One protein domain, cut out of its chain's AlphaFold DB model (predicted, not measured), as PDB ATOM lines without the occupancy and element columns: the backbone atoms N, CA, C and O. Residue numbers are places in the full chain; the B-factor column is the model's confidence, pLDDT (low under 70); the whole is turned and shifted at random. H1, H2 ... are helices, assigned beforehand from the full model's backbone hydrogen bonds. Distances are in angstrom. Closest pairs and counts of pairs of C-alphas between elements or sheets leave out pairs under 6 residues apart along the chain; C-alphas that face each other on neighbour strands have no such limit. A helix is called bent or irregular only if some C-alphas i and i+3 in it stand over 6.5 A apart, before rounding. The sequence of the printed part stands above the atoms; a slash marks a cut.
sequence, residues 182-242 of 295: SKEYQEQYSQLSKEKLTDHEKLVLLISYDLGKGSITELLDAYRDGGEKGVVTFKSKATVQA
ATOM      1  N   SER A 182      29.115 -33.202  39.990       88.88
ATOM      2  CA  SER A 182      28.779 -33.325  41.417       88.88
ATOM      3  C   SER A 182      28.181 -34.687  41.780       88.88
ATOM      4  O   SER A 182      28.351 -35.139  42.914       88.88
ATOM      5  N   LYS A 183      27.505 -35.360  40.837       91.44
ATOM      6  CA  LYS A 183      27.015 -36.736  41.020       91.44
ATOM      7  C   LYS A 183      28.147 -37.751  40.913       91.44
ATOM      8  O   LYS A 183      28.165 -38.708  41.678       91.44
ATOM      9  N   GLU A 184      29.073 -37.537  39.984       89.12
ATOM     10  CA  GLU A 184      30.221 -38.420  39.764       89.12
ATOM     11  C   GLU A 184      31.254 -38.317  40.896       89.12
ATOM     12  O   GLU A 184      31.690 -39.325  41.456       89.12
ATOM     13  N   TYR A 185      31.565 -37.091  41.316       90.88
ATOM     14  CA  TYR A 185      32.581 -36.767  42.314       90.88
ATOM     15  C   TYR A 185      31.961 -36.195  43.593       90.88
ATOM     16  O   TYR A 185      32.298 -35.103  44.058       90.88
ATOM     17  N   GLN A 186      31.030 -36.944  44.186       92.50
ATOM     18  CA  GLN A 186      30.236 -36.481  45.329       92.50
ATOM     19  C   GLN A 186      31.085 -36.095  46.555       92.50
ATOM     20  O   GLN A 186      30.788 -35.109  47.237       92.50
ATOM     21  N   GLU A 187      32.149 -36.852  46.849       91.44
ATOM     22  CA  GLU A 187      33.046 -36.576  47.983       91.44
ATOM     23  C   GLU A 187      33.814 -35.261  47.773       91.44
ATOM     24  O   GLU A 187      33.885 -34.427  48.677       91.44
ATOM     25  N   GLN A 188      34.335 -35.055  46.565       91.38
ATOM     26  CA  GLN A 188      35.081 -33.878  46.130       91.38
ATOM     27  C   GLN A 188      34.188 -32.638  46.121       91.38
ATOM     28  O   GLN A 188      34.525 -31.619  46.720       91.38
ATOM     29  N   TYR A 189      32.999 -32.741  45.526       92.38
ATOM     30  CA  TYR A 189      32.023 -31.657  45.509       92.38
ATOM     31  C   TYR A 189      31.578 -31.258  46.923       92.38
ATOM     32  O   TYR A 189      31.428 -30.074  47.225       92.38
ATOM     33  N   SER A 190      31.439 -32.228  47.833       92.06
ATOM     34  CA  SER A 190      31.129 -31.958  49.242       92.06
ATOM     35  C   SER A 190      32.262 -31.231  49.977       92.06
ATOM     36  O   SER A 190      31.995 -30.507  50.937       92.06
ATOM     37  N   GLN A 191      33.521 -31.416  49.563       91.69
ATOM     38  CA  GLN A 191      34.652 -30.637  50.080       91.69
ATOM     39  C   GLN A 191      34.597 -29.198  49.559       91.69
ATOM     40  O   GLN A 191      34.651 -28.270  50.360       91.69
ATOM     41  N   LEU A 192      34.386 -29.017  48.252       91.69
ATOM     42  CA  LEU A 192      34.268 -27.696  47.624       91.69
ATOM     43  C   LEU A 192      33.068 -26.895  48.149       91.69
ATOM     44  O   LEU A 192      33.157 -25.688  48.333       91.69
ATOM     45  N   SER A 193      31.957 -27.565  48.461       90.75
ATOM     46  CA  SER A 193      30.739 -26.929  48.987       90.75
ATOM     47  C   SER A 193      30.900 -26.341  50.394       90.75
ATOM     48  O   SER A 193      30.045 -25.578  50.838       90.75
ATOM     49  N   LYS A 194      31.965 -26.704  51.121       92.06
ATOM     50  CA  LYS A 194      32.292 -26.107  52.428       92.06
ATOM     51  C   LYS A 194      33.045 -24.786  52.287       92.06
ATOM     52  O   LYS A 194      33.097 -24.016  53.244       92.06
ATOM     53  N   GLU A 195      33.624 -24.537  51.120       90.31
ATOM     54  CA  GLU A 195      34.330 -23.305  50.794       90.31
ATOM     55  C   GLU A 195      33.341 -22.260  50.246       90.31
ATOM     56  O   GLU A 195      32.281 -22.592  49.710       90.31
ATOM     57  N   LYS A 196      33.675 -20.969  50.373       90.94
ATOM     58  CA  LYS A 196      32.860 -19.860  49.837       90.94
ATOM     59  C   LYS A 196      33.128 -19.645  48.341       90.94
ATOM     60  O   LYS A 196      33.541 -18.560  47.952       90.94
ATOM     61  N   LEU A 197      32.926 -20.691  47.546       90.88
ATOM     62  CA  LEU A 197      33.149 -20.678  46.102       90.88
ATOM     63  C   LEU A 197      31.832 -20.510  45.337       90.88
ATOM     64  O   LEU A 197      30.789 -21.035  45.749       90.88
ATOM     65  N   THR A 198      31.895 -19.808  44.212       92.00
ATOM     66  CA  THR A 198      30.824 -19.750  43.215       92.00
ATOM     67  C   THR A 198      30.700 -21.086  42.482       92.00
ATOM     68  O   THR A 198      31.584 -21.942  42.542       92.00
ATOM     69  N   ASP A 199      29.579 -21.299  41.801       88.81
ATOM     70  CA  ASP A 199      29.352 -22.548  41.074       88.81
ATOM     71  C   ASP A 199      30.311 -22.708  39.885       88.81
ATOM     72  O   ASP A 199      30.815 -23.810  39.667       88.81
ATOM     73  N   HIS A 200      30.671 -21.605  39.221       88.56
ATOM     74  CA  HIS A 200      31.721 -21.574  38.201       88.56
ATOM     75  C   HIS A 200      33.079 -22.017  38.773       88.56
ATOM     76  O   HIS A 200      33.724 -22.921  38.248       88.56
ATOM     77  N   GLU A 201      33.491 -21.474  39.922       90.88
ATOM     78  CA  GLU A 201      34.767 -21.842  40.555       90.88
ATOM     79  C   GLU A 201      34.810 -23.323  40.961       90.88
ATOM     80  O   GLU A 201      35.822 -24.006  40.779       90.88
ATOM     81  N   LYS A 202      33.696 -23.853  41.486       90.94
ATOM     82  CA  LYS A 202      33.575 -25.286  41.799       90.94
ATOM     83  C   LYS A 202      33.681 -26.138  40.539       90.94
ATOM     84  O   LYS A 202      34.319 -27.190  40.583       90.94
ATOM     85  N   LEU A 203      33.064 -25.697  39.443       90.25
ATOM     86  CA  LEU A 203      33.121 -26.374  38.155       90.25
ATOM     87  C   LEU A 203      34.562 -26.432  37.631       90.25
ATOM     88  O   LEU A 203      35.046 -27.522  37.339       90.25
ATOM     89  N   VAL A 204      35.287 -25.308  37.618       89.38
ATOM     90  CA  VAL A 204      36.695 -25.238  37.178       89.38
ATOM     91  C   VAL A 204      37.593 -26.192  37.977       89.38
ATOM     92  O   VAL A 204      38.447 -26.884  37.408       89.38
ATOM     93  N   LEU A 205      37.394 -26.266  39.296       89.88
ATOM     94  CA  LEU A 205      38.141 -27.174  40.171       89.88
ATOM     95  C   LEU A 205      37.803 -28.647  39.912       89.88
ATOM     96  O   LEU A 205      38.715 -29.474  39.866       89.88
ATOM     97  N   LEU A 206      36.525 -28.979  39.714       88.12
ATOM     98  CA  LEU A 206      36.099 -30.346  39.402       88.12
ATOM     99  C   LEU A 206      36.564 -30.801  38.021       88.12
ATOM    100  O   LEU A 206      37.054 -31.919  37.910       88.12
ATOM    101  N   ILE A 207      36.490 -29.943  37.003       87.19
ATOM    102  CA  ILE A 207      37.040 -30.235  35.671       87.19
ATOM    103  C   ILE A 207      38.549 -30.467  35.776       87.19
ATOM    104  O   ILE A 207      39.083 -31.423  35.230       87.19
ATOM    105  N   SER A 208      39.267 -29.630  36.527       86.06
ATOM    106  CA  SER A 208      40.715 -29.799  36.706       86.06
ATOM    107  C   SER A 208      41.074 -31.097  37.436       86.06
ATOM    108  O   SER A 208      42.106 -31.706  37.143       86.06
ATOM    109  N   TYR A 209      40.225 -31.529  38.368       87.19
ATOM    110  CA  TYR A 209      40.345 -32.819  39.036       87.19
ATOM    111  C   TYR A 209      40.062 -33.991  38.085       87.19
ATOM    112  O   TYR A 209      40.843 -34.939  38.057       87.19
ATOM    113  N   ASP A 210      39.006 -33.895  37.276       85.88
ATOM    114  CA  ASP A 210      38.638 -34.882  36.253       85.88
ATOM    115  C   ASP A 210      39.753 -35.064  35.207       85.88
ATOM    116  O   ASP A 210      40.152 -36.180  34.884       85.88
ATOM    117  N   LEU A 211      40.391 -33.959  34.806       81.94
ATOM    118  CA  LEU A 211      41.582 -33.944  33.947       81.94
ATOM    119  C   LEU A 211      42.856 -34.487  34.625       81.94
ATOM    120  O   LEU A 211      43.933 -34.470  34.026       81.94
ATOM    121  N   GLY A 212      42.780 -34.922  35.886       80.31
ATOM    122  CA  GLY A 212      43.902 -35.507  36.619       80.31
ATOM    123  C   GLY A 212      45.008 -34.511  36.977       80.31
ATOM    124  O   GLY A 212      46.148 -34.919  37.216       80.31
ATOM    125  N   LYS A 213      44.718 -33.200  37.029       82.12
ATOM    126  CA  LYS A 213      45.736 -32.175  37.337       82.12
ATOM    127  C   LYS A 213      46.258 -32.243  38.772       82.12
ATOM    128  O   LYS A 213      47.310 -31.669  39.041       82.12
ATOM    129  N   GLY A 214      45.565 -32.927  39.679       84.00
ATOM    130  CA  GLY A 214      45.965 -33.104  41.073       84.00
ATOM    131  C   GLY A 214      44.793 -33.504  41.960       84.00
ATOM    132  O   GLY A 214      43.679 -33.724  41.490       84.00
ATOM    133  N   SER A 215      45.040 -33.589  43.265       89.12
ATOM    134  CA  SER A 215      43.972 -33.755  44.256       89.12
ATOM    135  C   SER A 215      43.183 -32.455  44.457       89.12
ATOM    136  O   SER A 215      43.721 -31.363  44.289       89.12
ATOM    137  N   ILE A 216      41.920 -32.546  44.886       90.88
ATOM    138  CA  ILE A 216      41.083 -31.360  45.165       90.88
ATOM    139  C   ILE A 216      41.725 -30.409  46.175       90.88
ATOM    140  O   ILE A 216      41.601 -29.198  46.033       90.88
ATOM    141  N   THR A 217      42.440 -30.933  47.167       90.12
ATOM    142  CA  THR A 217      43.158 -30.113  48.147       90.12
ATOM    143  C   THR A 217      44.284 -29.308  47.506       90.12
ATOM    144  O   THR A 217      44.402 -28.118  47.770       90.12
ATOM    145  N   GLU A 218      45.065 -29.922  46.613       90.06
ATOM    146  CA  GLU A 218      46.136 -29.219  45.894       90.06
ATOM    147  C   GLU A 218      45.573 -28.175  44.925       90.06
ATOM    148  O   GLU A 218      46.128 -27.086  44.800       90.06
ATOM    149  N   LEU A 219      44.454 -28.488  44.264       90.38
ATOM    150  CA  LEU A 219      43.776 -27.557  43.364       90.38
ATOM    151  C   LEU A 219      43.147 -26.383  44.130       90.38
ATOM    152  O   LEU A 219      43.212 -25.252  43.658       90.38
ATOM    153  N   LEU A 220      42.596 -26.619  45.325       91.81
ATOM    154  CA  LEU A 220      42.102 -25.563  46.214       91.81
ATOM    155  C   LEU A 220      43.223 -24.638  46.687       91.81
ATOM    156  O   LEU A 220      43.035 -23.424  46.720       91.81
ATOM    157  N   ASP A 221      44.383 -25.187  47.039       90.50
ATOM    158  CA  ASP A 221      45.534 -24.375  47.432       90.50
ATOM    159  C   ASP A 221      46.060 -23.561  46.237       90.50
ATOM    160  O   ASP A 221      46.269 -22.355  46.357       90.50
ATOM    161  N   ALA A 222      46.141 -24.167  45.046       89.12
ATOM    162  CA  ALA A 222      46.487 -23.453  43.815       89.12
ATOM    163  C   ALA A 222      45.485 -22.331  43.482       89.12
ATOM    164  O   ALA A 222      45.884 -21.253  43.035       89.12
ATOM    165  N   TYR A 223      44.194 -22.562  43.732       91.62
ATOM    166  CA  TYR A 223      43.154 -21.550  43.582       91.62
ATOM    167  C   TYR A 223      43.307 -20.412  44.600       91.62
ATOM    168  O   TYR A 223      43.166 -19.245  44.251       91.62
ATOM    169  N   ARG A 224      43.642 -20.710  45.857       89.38
ATOM    170  CA  ARG A 224      43.871 -19.677  46.883       89.38
ATOM    171  C   ARG A 224      45.081 -18.800  46.569       89.38
ATOM    172  O   ARG A 224      45.040 -17.603  46.841       89.38
ATOM    173  N   ASP A 225      46.119 -19.382  45.978       88.44
ATOM    174  CA  ASP A 225      47.359 -18.673  45.656       88.44
ATOM    175  C   ASP A 225      47.258 -17.822  44.378       88.44
ATOM    176  O   ASP A 225      47.900 -16.774  44.283       88.44
ATOM    177  N   GLY A 226      46.475 -18.259  43.384       82.69
ATOM    178  CA  GLY A 226      46.467 -17.646  42.048       82.69
ATOM    179  C   GLY A 226      45.101 -17.505  41.379       82.69
ATOM    180  O   GLY A 226      45.049 -17.198  40.186       82.69
ATOM    181  N   GLY A 227      44.007 -17.754  42.099       87.75
ATOM    182  CA  GLY A 227      42.659 -17.846  41.540       87.75
ATOM    183  C   GLY A 227      42.552 -18.947  40.483       87.75
ATOM    184  O   GLY A 227      43.325 -19.907  40.461       87.75
ATOM    185  N   GLU A 228      41.635 -18.777  39.536       84.38
ATOM    186  CA  GLU A 228      41.441 -19.710  38.415       84.38
ATOM    187  C   GLU A 228      42.718 -19.916  37.590       84.38
ATOM    188  O   GLU A 228      43.053 -21.041  37.217       84.38
ATOM    189  N   LYS A 229      43.505 -18.851  37.382       82.56
ATOM    190  CA  LYS A 229      44.791 -18.928  36.670       82.56
ATOM    191  C   LYS A 229      45.773 -19.871  37.371       82.56
ATOM    192  O   LYS A 229      46.519 -20.593  36.701       82.56
ATOM    193  N   GLY A 230      45.754 -19.892  38.704       81.06
ATOM    194  CA  GLY A 230      46.543 -20.813  39.519       81.06
ATOM    195  C   GLY A 230      46.168 -22.273  39.269       81.06
ATOM    196  O   GLY A 230      47.049 -23.099  39.052       81.06
ATOM    197  N   VAL A 231      44.869 -22.578  39.192       85.38
ATOM    198  CA  VAL A 231      44.350 -23.933  38.917       85.38
ATOM    199  C   VAL A 231      44.678 -24.385  37.496       85.38
ATOM    200  O   VAL A 231      45.135 -25.507  37.273       85.38
ATOM    201  N   VAL A 232      44.483 -23.507  36.512       80.12
ATOM    202  CA  VAL A 232      44.705 -23.827  35.098       80.12
ATOM    203  C   VAL A 232      46.165 -24.183  34.833       80.12
ATOM    204  O   VAL A 232      46.440 -25.171  34.145       80.12
ATOM    205  N   THR A 233      47.085 -23.393  35.394       81.19
ATOM    206  CA  THR A 233      48.535 -23.555  35.218       81.19
ATOM    207  C   THR A 233      49.156 -24.567  36.178       81.19
ATOM    208  O   THR A 233      50.337 -24.904  36.029       81.19
ATOM    209  N   PHE A 234      48.372 -25.083  37.130       82.56
ATOM    210  CA  PHE A 234      48.823 -26.087  38.076       82.56
ATOM    211  C   PHE A 234      49.271 -27.349  37.339       82.56
ATOM    212  O   PHE A 234      48.530 -27.969  36.574       82.56
ATOM    213  N   LYS A 235      50.521 -27.735  37.588       76.25
ATOM    214  CA  LYS A 235      51.083 -29.009  37.150       76.25
ATOM    215  C   LYS A 235      51.339 -29.834  38.391       76.25
ATOM    216  O   LYS A 235      52.222 -29.493  39.182       76.25
ATOM    217  N   SER A 236      50.573 -30.909  38.543       70.19
ATOM    218  CA  SER A 236      50.810 -31.875  39.604       70.19
ATOM    219  C   SER A 236      52.280 -32.328  39.599       70.19
ATOM    220  O   SER A 236      52.895 -32.556  38.553       70.19
ATOM    221  N   LYS A 237      52.848 -32.461  40.802       60.53
ATOM    222  CA  LYS A 237      54.161 -33.085  41.026       60.53
ATOM    223  C   LYS A 237      54.058 -34.597  41.262       60.53
ATOM    224  O   LYS A 237      55.089 -35.258  41.357       60.53
ATOM    225  N   ALA A 238      52.846 -35.137  41.361       50.25
ATOM    226  CA  ALA A 238      52.570 -36.529  41.677       50.25
ATOM    227  C   ALA A 238      51.398 -37.030  40.830       50.25
ATOM    228  O   ALA A 238      50.287 -36.516  40.940       50.25
ATOM    229  N   THR A 239      51.641 -38.037  39.990       42.34
ATOM    230  CA  THR A 239      50.605 -38.738  39.226       42.34
ATOM    231  C   THR A 239      49.581 -39.330  40.193       42.34
ATOM    232  O   THR A 239      49.763 -40.429  40.713       42.34
ATOM    233  N   VAL A 240      48.519 -38.585  40.489       46.56
ATOM    234  CA  VAL A 240      47.349 -39.115  41.177       46.56
ATOM    235  C   VAL A 240      46.522 -39.764  40.080       46.56
ATOM    236  O   VAL A 240      45.942 -39.073  39.247       46.56
ATOM    237  N   GLN A 241      46.535 -41.098  40.039       45.00
ATOM    238  CA  GLN A 241      45.557 -41.861  39.271       45.00
ATOM    239  C   GLN A 241      44.173 -41.385  39.714       45.00
ATOM    240  O   GLN A 241      43.797 -41.574  40.874       45.00
ATOM    241  N   ALA A 242      43.438 -40.742  38.807       42.44
ATOM    242  CA  ALA A 242      42.013 -40.544  38.976       42.44
ATOM    243  C   ALA A 242      41.413 -41.932  39.235       42.44
ATOM    244  O   ALA A 242      41.441 -42.809  38.373       42.44
TER     245      ALA A 242
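This is residues 182 to 242 of the 295 residues of an uncharacterized protein of Fontibacillus panacisegetis (UniProt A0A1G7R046). A sharply kinked helix, H3, folds back on itself near residue 226 and packs on H2, which spans to H1 on the other side; a tail with no named element follows H3. The printed part has 61 residues with three named helices, H1, H2, H3 in chain order, and no named strand. It is all helix and compact, with a radius of gyration of the C-alphas of 10.5 A and spans of 25 by 24 by 14 A.

H3, residues 216 to 233, is 14.7 A long and ends at C-alpha 233 (48.535, -23.555, 35.218). It is irregular: C-alphas 225 and 228 are 9.4 A apart, and it has a kink of 133 degrees near residue 226. H2, residues 199 to 210, is 16.2 A long. H1, residues 186 to 192, begins at C-alpha 186 (30.236, -36.481, 45.329) and is 9.9 A long.

H3 touches H2, closest at the C-alphas of Ile 216 and Tyr 209, 6.3 A; at 71 degrees they are only just about perpendicular. H2 touches H1 with residues 202 to 206 alone, closest at the C-alphas of Lys 202 and Leu 192, 6.3 A, a steep tilt of 54 degrees, opposite ways. H1 and H3 are close but not clearly touching. Every O i to N i+4 pair is within hydrogen-bond range in H1 and H2, and 12 of 14 in H3.

The C-alphas of Lys 196 and Thr 239, the two farthest apart, are 28.0 A apart. The printed part has no cut and no long link between helices. Residues 237 to 242 have pLDDT under 70.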